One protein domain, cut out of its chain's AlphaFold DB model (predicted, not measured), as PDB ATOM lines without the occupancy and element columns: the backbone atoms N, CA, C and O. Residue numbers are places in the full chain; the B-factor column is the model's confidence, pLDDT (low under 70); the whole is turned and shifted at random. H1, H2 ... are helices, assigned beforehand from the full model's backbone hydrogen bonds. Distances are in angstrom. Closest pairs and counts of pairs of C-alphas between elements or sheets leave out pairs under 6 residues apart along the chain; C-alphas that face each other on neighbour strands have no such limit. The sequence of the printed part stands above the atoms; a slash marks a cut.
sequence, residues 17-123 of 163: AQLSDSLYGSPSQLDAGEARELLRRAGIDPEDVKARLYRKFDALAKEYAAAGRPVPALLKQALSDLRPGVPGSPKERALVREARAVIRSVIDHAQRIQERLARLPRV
ATOM      1  N   ALA A  17      24.078 -49.892 -34.229       63.97
ATOM      2  CA  ALA A  17      24.000 -49.369 -32.867       63.97
ATOM      3  C   ALA A  17      23.582 -50.451 -31.857       63.97
ATOM      4  O   ALA A  17      24.217 -50.612 -30.826       63.97
ATOM      5  N   GLN A  18      22.575 -51.271 -32.177       68.44
ATOM      6  CA  GLN A  18      22.162 -52.383 -31.308       68.44
ATOM      7  C   GLN A  18      23.245 -53.462 -31.150       68.44
ATOM      8  O   GLN A  18      23.382 -54.054 -30.080       68.44
ATOM      9  N   LEU A  19      24.012 -53.732 -32.209       69.31
ATOM     10  CA  LEU A  19      25.138 -54.667 -32.162       69.31
ATOM     11  C   LEU A  19      26.341 -54.080 -31.417       69.31
ATOM     12  O   LEU A  19      27.027 -54.811 -30.711       69.31
ATOM     13  N   SER A  20      26.605 -52.778 -31.540       64.75
ATOM     14  CA  SER A  20      27.652 -52.132 -30.749       64.75
ATOM     15  C   SER A  20      27.279 -52.081 -29.273       64.75
ATOM     16  O   SER A  20      28.130 -52.363 -28.436       64.75
ATOM     17  N   ASP A  21      26.012 -51.801 -28.959       66.19
ATOM     18  CA  ASP A  21      25.513 -51.727 -27.583       66.19
ATOM     19  C   ASP A  21      25.614 -53.081 -26.870       66.19
ATOM     20  O   ASP A  21      25.907 -53.134 -25.676       66.19
ATOM     21  N   SER A  22      25.415 -54.189 -27.591       67.31
ATOM     22  CA  SER A  22      25.549 -55.535 -27.025       67.31
ATOM     23  C   SER A  22      27.003 -55.985 -26.841       67.31
ATOM     24  O   SER A  22      27.277 -56.786 -25.949       67.31
ATOM     25  N   LEU A  23      27.935 -55.474 -27.655       64.50
ATOM     26  CA  LEU A  23      29.354 -55.847 -27.617       64.50
ATOM     27  C   LEU A  23      30.194 -54.968 -26.685       64.50
ATOM     28  O   LEU A  23      31.121 -55.467 -26.048       64.50
ATOM     29  N   TYR A  24      29.892 -53.672 -26.620       63.00
ATOM     30  CA  TYR A  24      30.700 -52.672 -25.915       63.00
ATOM     31  C   TYR A  24      29.954 -51.998 -24.755       63.00
ATOM     32  O   TYR A  24      30.553 -51.209 -24.028       63.00
ATOM     33  N   GLY A  25      28.674 -52.332 -24.553       64.44
ATOM     34  CA  GLY A  25      27.800 -51.668 -23.589       64.44
ATOM     35  C   GLY A  25      27.179 -50.385 -24.144       64.44
ATOM     36  O   GLY A  25      27.505 -49.926 -25.238       64.44
ATOM     37  N   SER A  26      26.258 -49.794 -23.378       61.03
ATOM     38  CA  SER A  26      25.604 -48.541 -23.775       61.03
ATOM     39  C   SER A  26      26.640 -47.407 -23.861       61.03
ATOM     40  O   SER A  26      27.432 -47.256 -22.928       61.03
ATOM     41  N   PRO A  27      26.603 -46.525 -24.881       60.75
ATOM     42  CA  PRO A  27      27.496 -45.367 -24.996       60.75
ATOM     43  C   PRO A  27      27.464 -44.434 -23.779       60.75
ATOM     44  O   PRO A  27      28.390 -43.661 -23.566       60.75
ATOM     45  N   SER A  28      26.400 -44.503 -22.972       58.88
ATOM     46  CA  SER A  28      26.265 -43.766 -21.712       58.88
ATOM     47  C   SER A  28      27.102 -44.323 -20.553       58.88
ATOM     48  O   SER A  28      27.163 -43.683 -19.505       58.88
ATOM     49  N   GLN A  29      27.718 -45.496 -20.716       62.97
ATOM     50  CA  GLN A  29      28.565 -46.158 -19.717       62.97
ATOM     51  C   GLN A  29      30.064 -46.049 -20.031       62.97
ATOM     52  O   GLN A  29      30.874 -46.372 -19.170       62.97
ATOM     53  N   LEU A  30      30.430 -45.584 -21.230       61.69
ATOM     54  CA  LEU A  30      31.819 -45.401 -21.645       61.69
ATOM     55  C   LEU A  30      32.348 -44.048 -21.167       61.69
ATOM     56  O   LEU A  30      31.823 -42.995 -21.541       61.69
ATOM     57  N   ASP A  31      33.420 -44.071 -20.377       70.25
ATOM     58  CA  ASP A  31      34.125 -42.842 -20.015       70.25
ATOM     59  C   ASP A  31      34.839 -42.248 -21.244       70.25
ATOM     60  O   ASP A  31      35.278 -42.950 -22.162       70.25
ATOM     61  N   ALA A  32      35.000 -40.924 -21.269       66.31
ATOM     62  CA  ALA A  32      35.671 -40.215 -22.356       66.31
ATOM     63  C   ALA A  32      37.128 -40.682 -22.544       66.31
ATOM     64  O   ALA A  32      37.665 -40.602 -23.653       66.31
ATOM     65  N   GLY A  33      37.773 -41.169 -21.478       67.44
ATOM     66  CA  GLY A  33      39.087 -41.808 -21.541       67.44
ATOM     67  C   GLY A  33      39.060 -43.152 -22.272       67.44
ATOM     68  O   GLY A  33      39.845 -43.363 -23.198       67.44
ATOM     69  N   GLU A  34      38.116 -44.022 -21.919       71.88
ATOM     70  CA  GLU A  34      37.954 -45.355 -22.511       71.88
ATOM     71  C   GLU A  34      37.576 -45.272 -23.991       71.88
ATOM     72  O   GLU A  34      38.167 -45.953 -24.829       71.88
ATOM     73  N   ALA A  35      36.670 -44.359 -24.347       70.06
ATOM     74  CA  ALA A  35      36.292 -44.117 -25.735       70.06
ATOM     75  C   ALA A  35      37.492 -43.669 -26.590       70.06
ATOM     76  O   ALA A  35      37.664 -44.128 -27.721       70.06
ATOM     77  N   ARG A  36      38.366 -42.807 -26.050       73.69
ATOM     78  CA  ARG A  36      39.598 -42.389 -26.742       73.69
ATOM     79  C   ARG A  36      40.565 -43.552 -26.927       73.69
ATOM     80  O   ARG A  36      41.178 -43.650 -27.988       73.69
ATOM     81  N   GLU A  37      40.706 -44.426 -25.935       76.19
ATOM     82  CA  GLU A  37      41.537 -45.622 -26.073       76.19
ATOM     83  C   GLU A  37      40.988 -46.596 -27.111       76.19
ATOM     84  O   GLU A  37      41.757 -47.089 -27.934       76.19
ATOM     85  N   LEU A  38      39.680 -46.851 -27.117       78.50
ATOM     86  CA  LEU A  38      39.045 -47.732 -28.096       78.50
ATOM     87  C   LEU A  38      39.206 -47.200 -29.524       78.50
ATOM     88  O   LEU A  38      39.559 -47.962 -30.423       78.50
ATOM     89  N   LEU A  39      39.041 -45.889 -29.723       78.12
ATOM     90  CA  LEU A  39      39.275 -45.250 -31.018       78.12
ATOM     91  C   LEU A  39      40.736 -45.391 -31.463       78.12
ATOM     92  O   LEU A  39      40.986 -45.793 -32.598       78.12
ATOM     93  N   ARG A  40      41.702 -45.177 -30.559       79.12
ATOM     94  CA  ARG A  40      43.123 -45.394 -30.874       79.12
ATOM     95  C   ARG A  40      43.442 -46.854 -31.181       79.12
ATOM     96  O   ARG A  40      44.200 -47.115 -32.110       79.12
ATOM     97  N   ARG A  41      42.862 -47.809 -30.445       80.38
ATOM     98  CA  ARG A  41      43.014 -49.254 -30.714       80.38
ATOM     99  C   ARG A  41      42.440 -49.639 -32.078       80.38
ATOM    100  O   ARG A  41      42.979 -50.525 -32.728       80.38
ATOM    101  N   ALA A  42      41.401 -48.939 -32.530       78.81
ATOM    102  CA  ALA A  42      40.849 -49.057 -33.877       78.81
ATOM    103  C   ALA A  42      41.647 -48.278 -34.950       78.81
ATOM    104  O   ALA A  42      41.237 -48.245 -36.108       78.81
ATOM    105  N   GLY A  43      42.771 -47.645 -34.592       79.75
ATOM    106  CA  GLY A  43      43.610 -46.862 -35.507       79.75
ATOM    107  C   GLY A  43      43.044 -45.485 -35.868       79.75
ATOM    108  O   GLY A  43      43.514 -44.860 -36.816       79.75
ATOM    109  N   ILE A  44      42.034 -45.006 -35.140       79.25
ATOM    110  CA  ILE A  44      41.399 -43.707 -35.359       79.25
ATOM    111  C   ILE A  44      41.943 -42.724 -34.323       79.25
ATOM    112  O   ILE A  44      41.679 -42.873 -33.129       79.25
ATOM    113  N   ASP A  45      42.660 -41.692 -34.769       78.94
ATOM    114  CA  ASP A  45      43.017 -40.571 -33.899       78.94
ATOM    115  C   ASP A  45      41.812 -39.613 -33.761       78.94
ATOM    116  O   ASP A  45      41.372 -39.018 -34.755       78.94
ATOM    117  N   PRO A  46      41.242 -39.450 -32.551       75.31
ATOM    118  CA  PRO A  46      40.116 -38.549 -32.324       75.31
ATOM    119  C   PRO A  46      40.422 -37.093 -32.702       75.31
ATOM    120  O   PRO A  46      39.527 -36.382 -33.167       75.31
ATOM    121  N   GLU A  47      41.667 -36.643 -32.524       79.06
ATOM    122  CA  GLU A  47      42.059 -35.268 -32.845       79.06
ATOM    123  C   GLU A  47      42.132 -35.046 -34.360       79.06
ATOM    124  O   GLU A  47      41.690 -34.003 -34.851       79.06
ATOM    125  N   ASP A  48      42.561 -36.051 -35.126       80.00
ATOM    126  CA  ASP A  48      42.542 -35.992 -36.590       80.00
ATOM    127  C   ASP A  48      41.113 -35.950 -37.134       80.00
ATOM    128  O   ASP A  48      40.803 -35.170 -38.042       80.00
ATOM    129  N   VAL A  49      40.204 -36.750 -36.568       80.62
ATOM    130  CA  VAL A  49      38.782 -36.720 -36.940       80.62
ATOM    131  C   VAL A  49      38.181 -35.349 -36.635       80.62
ATOM    132  O   VAL A  49      37.512 -34.763 -37.495       80.62
ATOM    133  N   LYS A  50      38.473 -34.798 -35.452       81.88
ATOM    134  CA  LYS A  50      38.041 -33.457 -35.043       81.88
ATOM    135  C   LYS A  50      38.568 -32.383 -35.998       81.88
ATOM    136  O   LYS A  50      37.791 -31.557 -36.478       81.88
ATOM    137  N   ALA A  51      39.851 -32.433 -36.352       79.94
ATOM    138  CA  ALA A  51      40.470 -31.496 -37.285       79.94
ATOM    139  C   ALA A  51      39.871 -31.595 -38.699       79.94
ATOM    140  O   ALA A  51      39.618 -30.571 -39.342       79.94
ATOM    141  N   ARG A  52      39.595 -32.810 -39.192       82.25
ATOM    142  CA  ARG A  52      38.948 -33.018 -40.500       82.25
ATOM    143  C   ARG A  52      37.521 -32.477 -40.521       82.25
ATOM    144  O   ARG A  52      37.142 -31.835 -41.501       82.25
ATOM    145  N   LEU A  53      36.744 -32.714 -39.465       83.75
ATOM    146  CA  LEU A  53      35.386 -32.179 -39.338       83.75
ATOM    147  C   LEU A  53      35.392 -30.652 -39.261       83.75
ATOM    148  O   LEU A  53      34.642 -30.006 -39.989       83.75
ATOM    149  N   TYR A  54      36.294 -30.076 -38.466       85.31
ATOM    150  CA  TYR A  54      36.466 -28.629 -38.373       85.31
ATOM    151  C   TYR A  54      36.738 -27.993 -39.743       85.31
ATOM    152  O   TYR A  54      36.057 -27.043 -40.116       85.31
ATOM    153  N   ARG A  55      37.663 -28.551 -40.540       85.38
ATOM    154  CA  ARG A  55      37.967 -28.044 -41.894       85.38
ATOM    155  C   ARG A  55      36.748 -28.063 -42.819       85.38
ATOM    156  O   ARG A  55      36.552 -27.123 -43.581       85.38
ATOM    157  N   LYS A  56      35.928 -29.117 -42.752       86.81
ATOM    158  CA  LYS A  56      34.698 -29.220 -43.554       86.81
ATOM    159  C   LYS A  56      33.667 -28.171 -43.144       86.81
ATOM    160  O   LYS A  56      33.096 -27.511 -44.004       86.81
ATOM    161  N   PHE A  57      33.447 -27.997 -41.842       87.62
ATOM    162  CA  PHE A  57      32.512 -26.990 -41.344       87.62
ATOM    163  C   PHE A  57      32.994 -25.561 -41.597       87.62
ATOM    164  O   PHE A  57      32.175 -24.688 -41.870       87.62
ATOM    165  N   ASP A  58      34.306 -25.327 -41.566       86.44
ATOM    166  CA  ASP A  58      34.897 -24.026 -41.880       86.44
ATOM    167  C   ASP A  58      34.725 -23.684 -43.366       86.44
ATOM    168  O   ASP A  58      34.347 -22.564 -43.703       86.44
ATOM    169  N   ALA A  59      34.907 -24.665 -44.257       88.38
ATOM    170  CA  ALA A  59      34.626 -24.503 -45.683       88.38
ATOM    171  C   ALA A  59      33.150 -24.154 -45.934       88.38
ATOM    172  O   ALA A  59      32.863 -23.166 -46.605       88.38
ATOM    173  N   LEU A  60      32.219 -24.880 -45.306       87.50
ATOM    174  CA  LEU A  60      30.789 -24.573 -45.402       87.50
ATOM    175  C   LEU A  60      30.472 -23.172 -44.867       87.50
ATOM    176  O   LEU A  60      29.759 -22.408 -45.506       87.50
ATOM    177  N   ALA A  61      31.025 -22.785 -43.716       87.19
ATOM    178  CA  ALA A  61      30.799 -21.451 -43.163       87.19
ATOM    179  C   ALA A  61      31.320 -20.340 -44.093       87.19
ATOM    180  O   ALA A  61      30.673 -19.298 -44.219       87.19
ATOM    181  N   LYS A  62      32.443 -20.578 -44.782       88.31
ATOM    182  CA  LYS A  62      32.970 -19.682 -45.820       88.31
ATOM    183  C   LYS A  62      32.057 -19.605 -47.040       88.31
ATOM    184  O   LYS A  62      31.874 -18.510 -47.557       88.31
ATOM    185  N   GLU A  63      31.440 -20.706 -47.463       89.81
ATOM    186  CA  GLU A  63      30.443 -20.702 -48.544       89.81
ATOM    187  C   GLU A  63      29.208 -19.867 -48.176       89.81
ATOM    188  O   GLU A  63      28.759 -19.046 -48.976       89.81
ATOM    189  N   TYR A  64      28.697 -19.994 -46.945       87.94
ATOM    190  CA  TYR A  64      27.598 -19.150 -46.457       87.94
ATOM    191  C   TYR A  64      27.981 -17.666 -46.443       87.94
ATOM    192  O   TYR A  64      27.199 -16.828 -46.898       87.94
ATOM    193  N   ALA A  65      29.189 -17.346 -45.969       84.06
ATOM    194  CA  ALA A  65      29.701 -15.980 -45.954       84.06
ATOM    195  C   ALA A  65      29.880 -15.413 -47.373       84.06
ATOM    196  O   ALA A  65      29.484 -14.278 -47.629       84.06
ATOM    197  N   ALA A  66      30.409 -16.210 -48.306       86.75
ATOM    198  CA  ALA A  66      30.568 -15.835 -49.711       86.75
ATOM    199  C   ALA A  66      29.216 -15.616 -50.413       86.75
ATOM    200  O   ALA A  66      29.090 -14.733 -51.253       86.75
ATOM    201  N   ALA A  67      28.185 -16.369 -50.022       88.06
ATOM    202  CA  ALA A  67      26.819 -16.200 -50.510       88.06
ATOM    203  C   ALA A  67      26.063 -15.021 -49.860       88.06
ATOM    204  O   ALA A  67      24.870 -14.855 -50.117       88.06
ATOM    205  N   GLY A  68      26.705 -14.241 -48.979       84.06
ATOM    206  CA  GLY A  68      26.067 -13.148 -48.236       84.06
ATOM    207  C   GLY A  68      24.976 -13.616 -47.267       84.06
ATOM    208  O   GLY A  68      24.144 -12.820 -46.833       84.06
ATOM    209  N   ARG A  69      24.944 -14.914 -46.938       86.19
ATOM    210  CA  ARG A  69      23.940 -15.513 -46.057       86.19
ATOM    211  C   ARG A  69      24.471 -15.590 -44.627       86.19
ATOM    212  O   ARG A  69      25.652 -15.868 -44.413       86.19
ATOM    213  N   PRO A  70      23.609 -15.403 -43.616       83.94
ATOM    214  CA  PRO A  70      24.015 -15.604 -42.236       83.94
ATOM    215  C   PRO A  70      24.390 -17.074 -42.012       83.94
ATOM    216  O   PRO A  70      23.630 -17.983 -42.346       83.94
ATOM    217  N   VAL A  71      25.564 -17.304 -41.420       84.38
ATOM    218  CA  VAL A  71      26.012 -18.650 -41.040       84.38
ATOM    219  C   VAL A  71      25.044 -19.221 -39.990       84.38
ATOM    220  O   VAL A  71      24.829 -18.556 -38.967       84.38
ATOM    221  N   PRO A  72      24.490 -20.433 -40.192       88.00
ATOM    222  CA  PRO A  72      23.568 -21.063 -39.247       88.00
ATOM    223  C   PRO A  72      24.138 -21.149 -37.824       88.00
ATOM    224  O   PRO A  72      25.318 -21.448 -37.635       88.00
ATOM    225  N   ALA A  73      23.298 -20.929 -36.806       82.12
ATOM    226  CA  ALA A  73      23.720 -20.930 -35.399       82.12
ATOM    227  C   ALA A  73      24.362 -22.262 -34.973       82.12
ATOM    228  O   ALA A  73      25.410 -22.262 -34.330       82.12
ATOM    229  N   LEU A  74      23.792 -23.387 -35.421       82.19
ATOM    230  CA  LEU A  74      24.334 -24.727 -35.174       82.19
ATOM    231  C   LEU A  74      25.730 -24.912 -35.783       82.19
ATOM    232  O   LEU A  74      26.591 -25.534 -35.170       82.19
ATOM    233  N   LEU A  75      25.985 -24.323 -36.956       84.38
ATOM    234  CA  LEU A  75      27.295 -24.388 -37.606       84.38
ATOM    235  C   LEU A  75      28.332 -23.540 -36.857       84.38
ATOM    236  O   LEU A  75      29.471 -23.968 -36.687       84.38
ATOM    237  N   LYS A  76      27.934 -22.369 -36.340       81.19
ATOM    238  CA  LYS A  76      28.801 -21.549 -35.475       81.19
ATOM    239  C   LYS A  76      29.173 -22.277 -34.183       81.19
ATOM    240  O   LYS A  76      30.332 -22.225 -33.778       81.19
ATOM    241  N   GLN A  77      28.213 -22.962 -33.565       80.25
ATOM    242  CA  GLN A  77      28.441 -23.751 -32.356       80.25
ATOM    243  C   GLN A  77      29.344 -24.963 -32.637       80.25
ATOM    244  O   GLN A  77      30.335 -25.172 -31.946       80.25
ATOM    245  N   ALA A  78      29.093 -25.700 -33.723       80.56
ATOM    246  CA  ALA A  78      29.962 -26.803 -34.131       80.56
ATOM    247  C   ALA A  78      31.412 -26.337 -34.369       80.56
ATOM    248  O   ALA A  78      32.358 -27.010 -33.963       80.56
ATOM    249  N   LEU A  79      31.607 -25.157 -34.970       83.62
ATOM    250  CA  LEU A  79      32.932 -24.563 -35.160       83.62
ATOM    251  C   LEU A  79      33.609 -24.135 -33.851       83.62
ATOM    252  O   LEU A  79      34.838 -24.215 -33.767       83.62
ATOM    253  N   SER A  80      32.857 -23.694 -32.834       80.19
ATOM    254  CA  SER A  80      33.440 -23.397 -31.518       80.19
ATOM    255  C   SER A  80      33.886 -24.662 -30.798       80.19
ATOM    256  O   SER A  80      34.963 -24.679 -30.203       80.19
ATOM    257  N   ASP A  81      33.086 -25.720 -30.893       78.62
ATOM    258  CA  ASP A  81      33.292 -26.962 -30.149       78.62
ATOM    259  C   ASP A  81      34.400 -27.823 -30.777       78.62
ATOM    260  O   ASP A  81      35.207 -28.448 -30.081       78.62
ATOM    261  N   LEU A  82      34.501 -27.805 -32.109       75.69
ATOM    262  CA  LEU A  82      35.478 -28.586 -32.868       75.69
ATOM    263  C   LEU A  82      36.809 -27.865 -33.096       75.69
ATOM    264  O   LEU A  82      37.700 -28.442 -33.717       75.69
ATOM    265  N   ARG A  83      36.983 -26.636 -32.593       74.88
ATOM    266  CA  ARG A  83      38.198 -25.847 -32.828       74.88
ATOM    267  C   ARG A  83      39.455 -26.607 -32.356       74.88
ATOM    268  O   ARG A  83      39.571 -26.901 -31.162       74.88
ATOM    269  N   PRO A  84      40.402 -26.926 -33.259       65.75
ATOM    270  CA  PRO A  84      41.611 -27.662 -32.901       65.75
ATOM    271  C   PRO A  84      42.535 -26.792 -32.038       65.75
ATOM    272  O   PRO A  84      42.672 -25.590 -32.272       65.75
ATOM    273  N   GLY A  85      43.147 -27.391 -31.014       60.12
ATOM    274  CA  GLY A  85      44.134 -26.725 -30.152       60.12
ATOM    275  C   GLY A  85      43.574 -25.809 -29.057       60.12
ATOM    276  O   GLY A  85      44.350 -25.195 -28.327       60.12
ATOM    277  N   VAL A  86      42.251 -25.714 -28.891       54.88
ATOM    278  CA  VAL A  86      41.667 -25.019 -27.736       54.88
ATOM    279  C   VAL A  86      41.460 -26.035 -26.608       54.88
ATOM    280  O   VAL A  86      40.695 -26.982 -26.794       54.88
ATOM    281  N   PRO A  87      42.128 -25.875 -25.449       49.03
ATOM    282  CA  PRO A  87      42.027 -26.821 -24.348       49.03
ATOM    283  C   PRO A  87      40.618 -26.746 -23.777       49.03
ATOM    284  O   PRO A  87      40.270 -25.765 -23.122       49.03
ATOM    285  N   GLY A  88      39.835 -27.774 -24.078       54.84
ATOM    286  CA  GLY A  88      38.504 -28.028 -23.567       54.84
ATOM    287  C   GLY A  88      37.456 -26.949 -23.815       54.84
ATOM    288  O   GLY A  88      37.721 -25.741 -23.918       54.84
ATOM    289  N   SER A  89      36.208 -27.392 -23.885       60.16
ATOM    290  CA  SER A  89      35.063 -26.486 -23.811       60.16
ATOM    291  C   SER A  89      35.215 -25.541 -22.595       60.16
ATOM    292  O   SER A  89      35.902 -25.877 -21.623       60.16
ATOM    293  N   PRO A  90      34.595 -24.347 -22.585       59.75
ATOM    294  CA  PRO A  90      34.619 -23.461 -21.414       59.75
ATOM    295  C   PRO A  90      34.266 -24.181 -20.099       59.75
ATOM    296  O   PRO A  90      34.833 -23.874 -19.050       59.75
ATOM    297  N   LYS A  91      33.400 -25.199 -20.188       60.88
ATOM    298  CA  LYS A  91      33.004 -26.088 -19.094       60.88
ATOM    299  C   LYS A  91      34.156 -26.969 -18.597       60.88
ATOM    300  O   LYS A  91      34.380 -27.051 -17.397       60.88
ATOM    301  N   GLU A  92      34.945 -27.556 -19.493       57.62
ATOM    302  CA  GLU A  92      36.141 -28.326 -19.122       57.62
ATOM    303  C   GLU A  92      37.223 -27.447 -18.486       57.62
ATOM    304  O   GLU A  92      37.858 -27.850 -17.513       57.62
ATOM    305  N   ARG A  93      37.403 -26.206 -18.956       63.22
ATOM    306  CA  ARG A  93      38.335 -25.268 -18.302       63.22
ATOM    307  C   ARG A  93      37.878 -24.877 -16.901       63.22
ATOM    308  O   ARG A  93      38.727 -24.710 -16.027       63.22
ATOM    309  N   ALA A  94      36.572 -24.722 -16.690       70.38
ATOM    310  CA  ALA A  94      36.012 -24.480 -15.365       70.38
ATOM    311  C   ALA A  94      36.267 -25.678 -14.434       70.38
ATOM    312  O   ALA A  94      36.807 -25.484 -13.347       70.38
ATOM    313  N   LEU A  95      36.023 -26.901 -14.913       73.56
ATOM    314  CA  LEU A  95      36.284 -28.139 -14.169       73.56
ATOM    315  C   LEU A  95      37.766 -28.305 -13.805       73.56
ATOM    316  O   LEU A  95      38.094 -28.646 -12.673       73.56
ATOM    317  N   VAL A  96      38.690 -27.996 -14.721       76.31
ATOM    318  CA  VAL A  96      40.135 -28.049 -14.432       76.31
ATOM    319  C   VAL A  96      40.542 -27.003 -13.389       76.31
ATOM    320  O   VAL A  96      41.407 -27.271 -12.552       76.31
ATOM    321  N   ARG A  97      39.946 -25.805 -13.413       75.44
ATOM    322  CA  ARG A  97      40.205 -24.771 -12.396       75.44
ATOM    323  C   ARG A  97      39.698 -25.201 -11.023       75.44
ATOM    324  O   ARG A  97      40.418 -25.030 -10.044       75.44
ATOM    325  N   GLU A  98      38.509 -25.786 -10.973       83.31
ATOM    326  CA  GLU A  98      37.906 -26.309  -9.750       83.31
ATOM    327  C   GLU A  98      38.730 -27.468  -9.175       83.31
ATOM    328  O   GLU A  98      39.148 -27.414  -8.020       83.31
ATOM    329  N   ALA A  99      39.101 -28.444 -10.009       80.31
ATOM    330  CA  ALA A  99      39.959 -29.556  -9.608       80.31
ATOM    331  C   ALA A  99      41.305 -29.071  -9.043       80.31
ATOM    332  O   ALA A  99      41.759 -29.543  -8.001       80.31
ATOM    333  N   ARG A 100      41.933 -28.070  -9.678       82.81
ATOM    334  CA  ARG A 100      43.176 -27.462  -9.171       82.81
ATOM    335  C   ARG A 100      42.987 -26.770  -7.821       82.81
ATOM    336  O   ARG A 100      43.885 -26.848  -6.986       82.81
ATOM    337  N   ALA A 101      41.855 -26.100  -7.604       85.44
ATOM    338  CA  ALA A 101      41.554 -25.448  -6.332       85.44
ATOM    339  C   ALA A 101      41.370 -26.474  -5.201       85.44
ATOM    340  O   ALA A 101      41.926 -26.295  -4.116       85.44
ATOM    341  N   VAL A 102      40.671 -27.580  -5.476       88.62
ATOM    342  CA  VAL A 102      40.486 -28.682  -4.520       88.62
ATOM    343  C   VAL A 102      41.824 -29.331  -4.164       88.62
ATOM    344  O   VAL A 102      42.139 -29.458  -2.983       88.62
ATOM    345  N   ILE A 103      42.650 -29.669  -5.159       88.38
ATOM    346  CA  ILE A 103      43.973 -30.272  -4.925       88.38
ATOM    347  C   ILE A 103      44.846 -29.354  -4.065       88.38
ATOM    348  O   ILE A 103      45.473 -29.815  -3.113       88.38
ATOM    349  N   ARG A 104      44.860 -28.048  -4.357       88.44
ATOM    350  CA  ARG A 104      45.630 -27.078  -3.569       88.44
ATOM    351  C   ARG A 104      45.137 -27.010  -2.121       88.44
ATOM    352  O   ARG A 104      45.955 -27.074  -1.214       88.44
ATOM    353  N   SER A 105      43.821 -26.994  -1.903       86.12
ATOM    354  CA  SER A 105      43.236 -27.042  -0.556       86.12
ATOM    355  C   SER A 105      43.659 -28.294   0.221       86.12
ATOM    356  O   SER A 105      44.018 -28.195   1.394       86.12
ATOM    357  N   VAL A 106      43.668 -29.467  -0.421       89.75
ATOM    358  CA  VAL A 106      44.106 -30.723   0.215       89.75
ATOM    359  C   VAL A 106      45.581 -30.655   0.612       89.75
ATOM    360  O   VAL A 106      45.928 -31.036   1.732       89.75
ATOM    361  N   ILE A 107      46.440 -30.133  -0.265       88.50
ATOM    362  CA  ILE A 107      47.871 -29.957   0.018       88.50
ATOM    363  C   ILE A 107      48.071 -28.995   1.195       88.50
ATOM    364  O   ILE A 107      48.800 -29.326   2.130       88.50
ATOM    365  N   ASP A 108      47.377 -27.856   1.205       87.19
ATOM    366  CA  ASP A 108      47.473 -26.870   2.285       87.19
ATOM    367  C   ASP A 108      47.013 -27.461   3.631       87.19
ATOM    368  O   ASP A 108      47.617 -27.211   4.677       87.19
ATOM    369  N   HIS A 109      45.960 -28.286   3.630       83.62
ATOM    370  CA  HIS A 109      45.509 -28.991   4.832       83.62
ATOM    371  C   HIS A 109      46.534 -30.020   5.312       83.62
ATOM    372  O   HIS A 109      46.812 -30.083   6.511       83.62
ATOM    373  N   ALA A 110      47.130 -30.792   4.400       81.06
ATOM    374  CA  ALA A 110      48.165 -31.761   4.740       81.06
ATOM    375  C   ALA A 110      49.401 -31.079   5.352       81.06
ATOM    376  O   ALA A 110      49.899 -31.526   6.387       81.06
ATOM    377  N   GLN A 111      49.839 -29.953   4.782       82.94
ATOM    378  CA  GLN A 111      50.952 -29.160   5.313       82.94
ATOM    379  C   GLN A 111      50.642 -28.606   6.709       82.94
ATOM    380  O   GLN A 111      51.442 -28.762   7.627       82.94
ATOM    381  N   ARG A 112      49.440 -28.059   6.928       81.56
ATOM    382  CA  ARG A 112      49.012 -27.584   8.258       81.56
ATOM    383  C   ARG A 112      48.979 -28.700   9.303       81.56
ATOM    384  O   ARG A 112      49.276 -28.449  10.472       81.56
ATOM    385  N   ILE A 113      48.605 -29.920   8.917       80.00
ATOM    386  CA  ILE A 113      48.644 -31.084   9.812       80.00
ATOM    387  C   ILE A 113      50.094 -31.431  10.152       80.00
ATOM    388  O   ILE A 113      50.405 -31.606  11.328       80.00
ATOM    389  N   GLN A 114      50.989 -31.468   9.163       74.75
ATOM    390  CA  GLN A 114      52.415 -31.702   9.398       74.75
ATOM    391  C   GLN A 114      53.028 -30.641  10.320       74.75
ATOM    392  O   GLN A 114      53.715 -30.989  11.276       74.75
ATOM    393  N   GLU A 115      52.717 -29.361  10.111       77.81
ATOM    394  CA  GLU A 115      53.170 -28.273  10.982       77.81
ATOM    395  C   GLU A 115      52.646 -28.417  12.415       77.81
ATOM    396  O   GLU A 115      53.386 -28.195  13.375       77.81
ATOM    397  N   ARG A 116      51.378 -28.810  12.591       75.88
ATOM    398  CA  ARG A 116      50.797 -29.064  13.918       75.88
ATOM    399  C   ARG A 116      51.462 -30.250  14.609       75.88
ATOM    400  O   ARG A 116      51.766 -30.149  15.792       75.88
ATOM    401  N   LEU A 117      51.728 -31.333  13.879       70.50
ATOM    402  CA  LEU A 117      52.447 -32.499  14.397       70.50
ATOM    403  C   LEU A 117      53.901 -32.162  14.754       70.50
ATOM    404  O   LEU A 117      54.398 -32.633  15.772       70.50
ATOM    405  N   ALA A 118      54.566 -31.308  13.973       69.38
ATOM    406  CA  ALA A 118      55.923 -30.841  14.256       69.38
ATOM    407  C   ALA A 118      56.000 -29.949  15.509       69.38
ATOM    408  O   ALA A 118      57.027 -29.930  16.188       69.38
ATOM    409  N   ARG A 119      54.918 -29.224  15.830       71.25
ATOM    410  CA  ARG A 119      54.795 -28.385  17.036       71.25
ATOM    411  C   ARG A 119      54.410 -29.162  18.293       71.25
ATOM    412  O   ARG A 119      54.483 -28.593  19.381       71.25
ATOM    413  N   LEU A 120      53.991 -30.425  18.175       67.12
ATOM    414  CA  LEU A 120      53.740 -31.239  19.359       67.12
ATOM    415  C   LEU A 120      55.062 -31.439  20.112       67.12
ATOM    416  O   LEU A 120      56.073 -31.792  19.492       67.12
ATOM    417  N   PRO A 121      55.085 -31.220  21.441       63.22
ATOM    418  CA  PRO A 121      56.275 -31.485  22.227       63.22
ATOM    419  C   PRO A 121      56.675 -32.942  22.010       63.22
ATOM    420  O   PRO A 121      55.834 -33.844  22.041       63.22
ATOM    421  N   ARG A 122      57.968 -33.170  21.753       59.94
ATOM    422  CA  ARG A 122      58.519 -34.524  21.692       59.94
ATOM    423  C   ARG A 122      58.099 -35.213  22.981       59.94
ATOM    424  O   ARG A 122      58.445 -34.722  24.050       59.94
ATOM    425  N   VAL A 123      57.332 -36.297  22.866       57.97
ATOM    426  CA  VAL A 123      56.906 -37.092  24.017       57.97
ATOM    427  C   VAL A 123      58.176 -37.609  24.681       57.97
ATOM    428  O   VAL A 123      58.785 -38.577  24.231       57.97
TER     429      VAL A 123
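Overview. This is residues 17 to 123 of the 163 residues of an uncharacterized protein of Acidobacteria bacterium 13_1_20CM_3_58_11 (UniProt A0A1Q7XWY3). A loose body, the helical hairpin of H3 and H4 with H2 at one end and H1 beyond, gives off a long arm: residues 97 to 123, of which 97 to 119 belong to H5, stick out. The 107 printed residues, class all helix, have five named helices, H1 to H5. The whole is extended, radius of gyration of the C-alphas 23.3 A, spans 81 by 42 by 21 A.

Along the chain. H1, residues 17 to 24, begins at C-alpha 17 (24.000, -49.369, -32.867). H2 is 32 to 41, H3 46 to 66, 30.2 A long, H4 73 to 81. H5, 90 to 119, 43.7 A long, ends at C-alpha 119 (54.795, -28.385, 17.036).

Arrangement. H1 and H5 touch no helix. H2 and H3 only just touch, with 3 C-alpha pairs within 8 A, only at the corner, about perpendicular at 80 degrees; closest C-alphas Arg 36 and Pro 46, 6.8 A. H3, with residues 54 to 61 alone, touches H4, opposite ways at 36 degrees, only just steep; closest C-alphas Tyr 54 and Leu 79, 6.3 A. In H1 to H5 every O i to N i+4 pair is within hydrogen-bond range.

Size, cuts and confidence. The printed part has no cut and no long link. Low-confidence residues include 17 to 30 and 84 to 93.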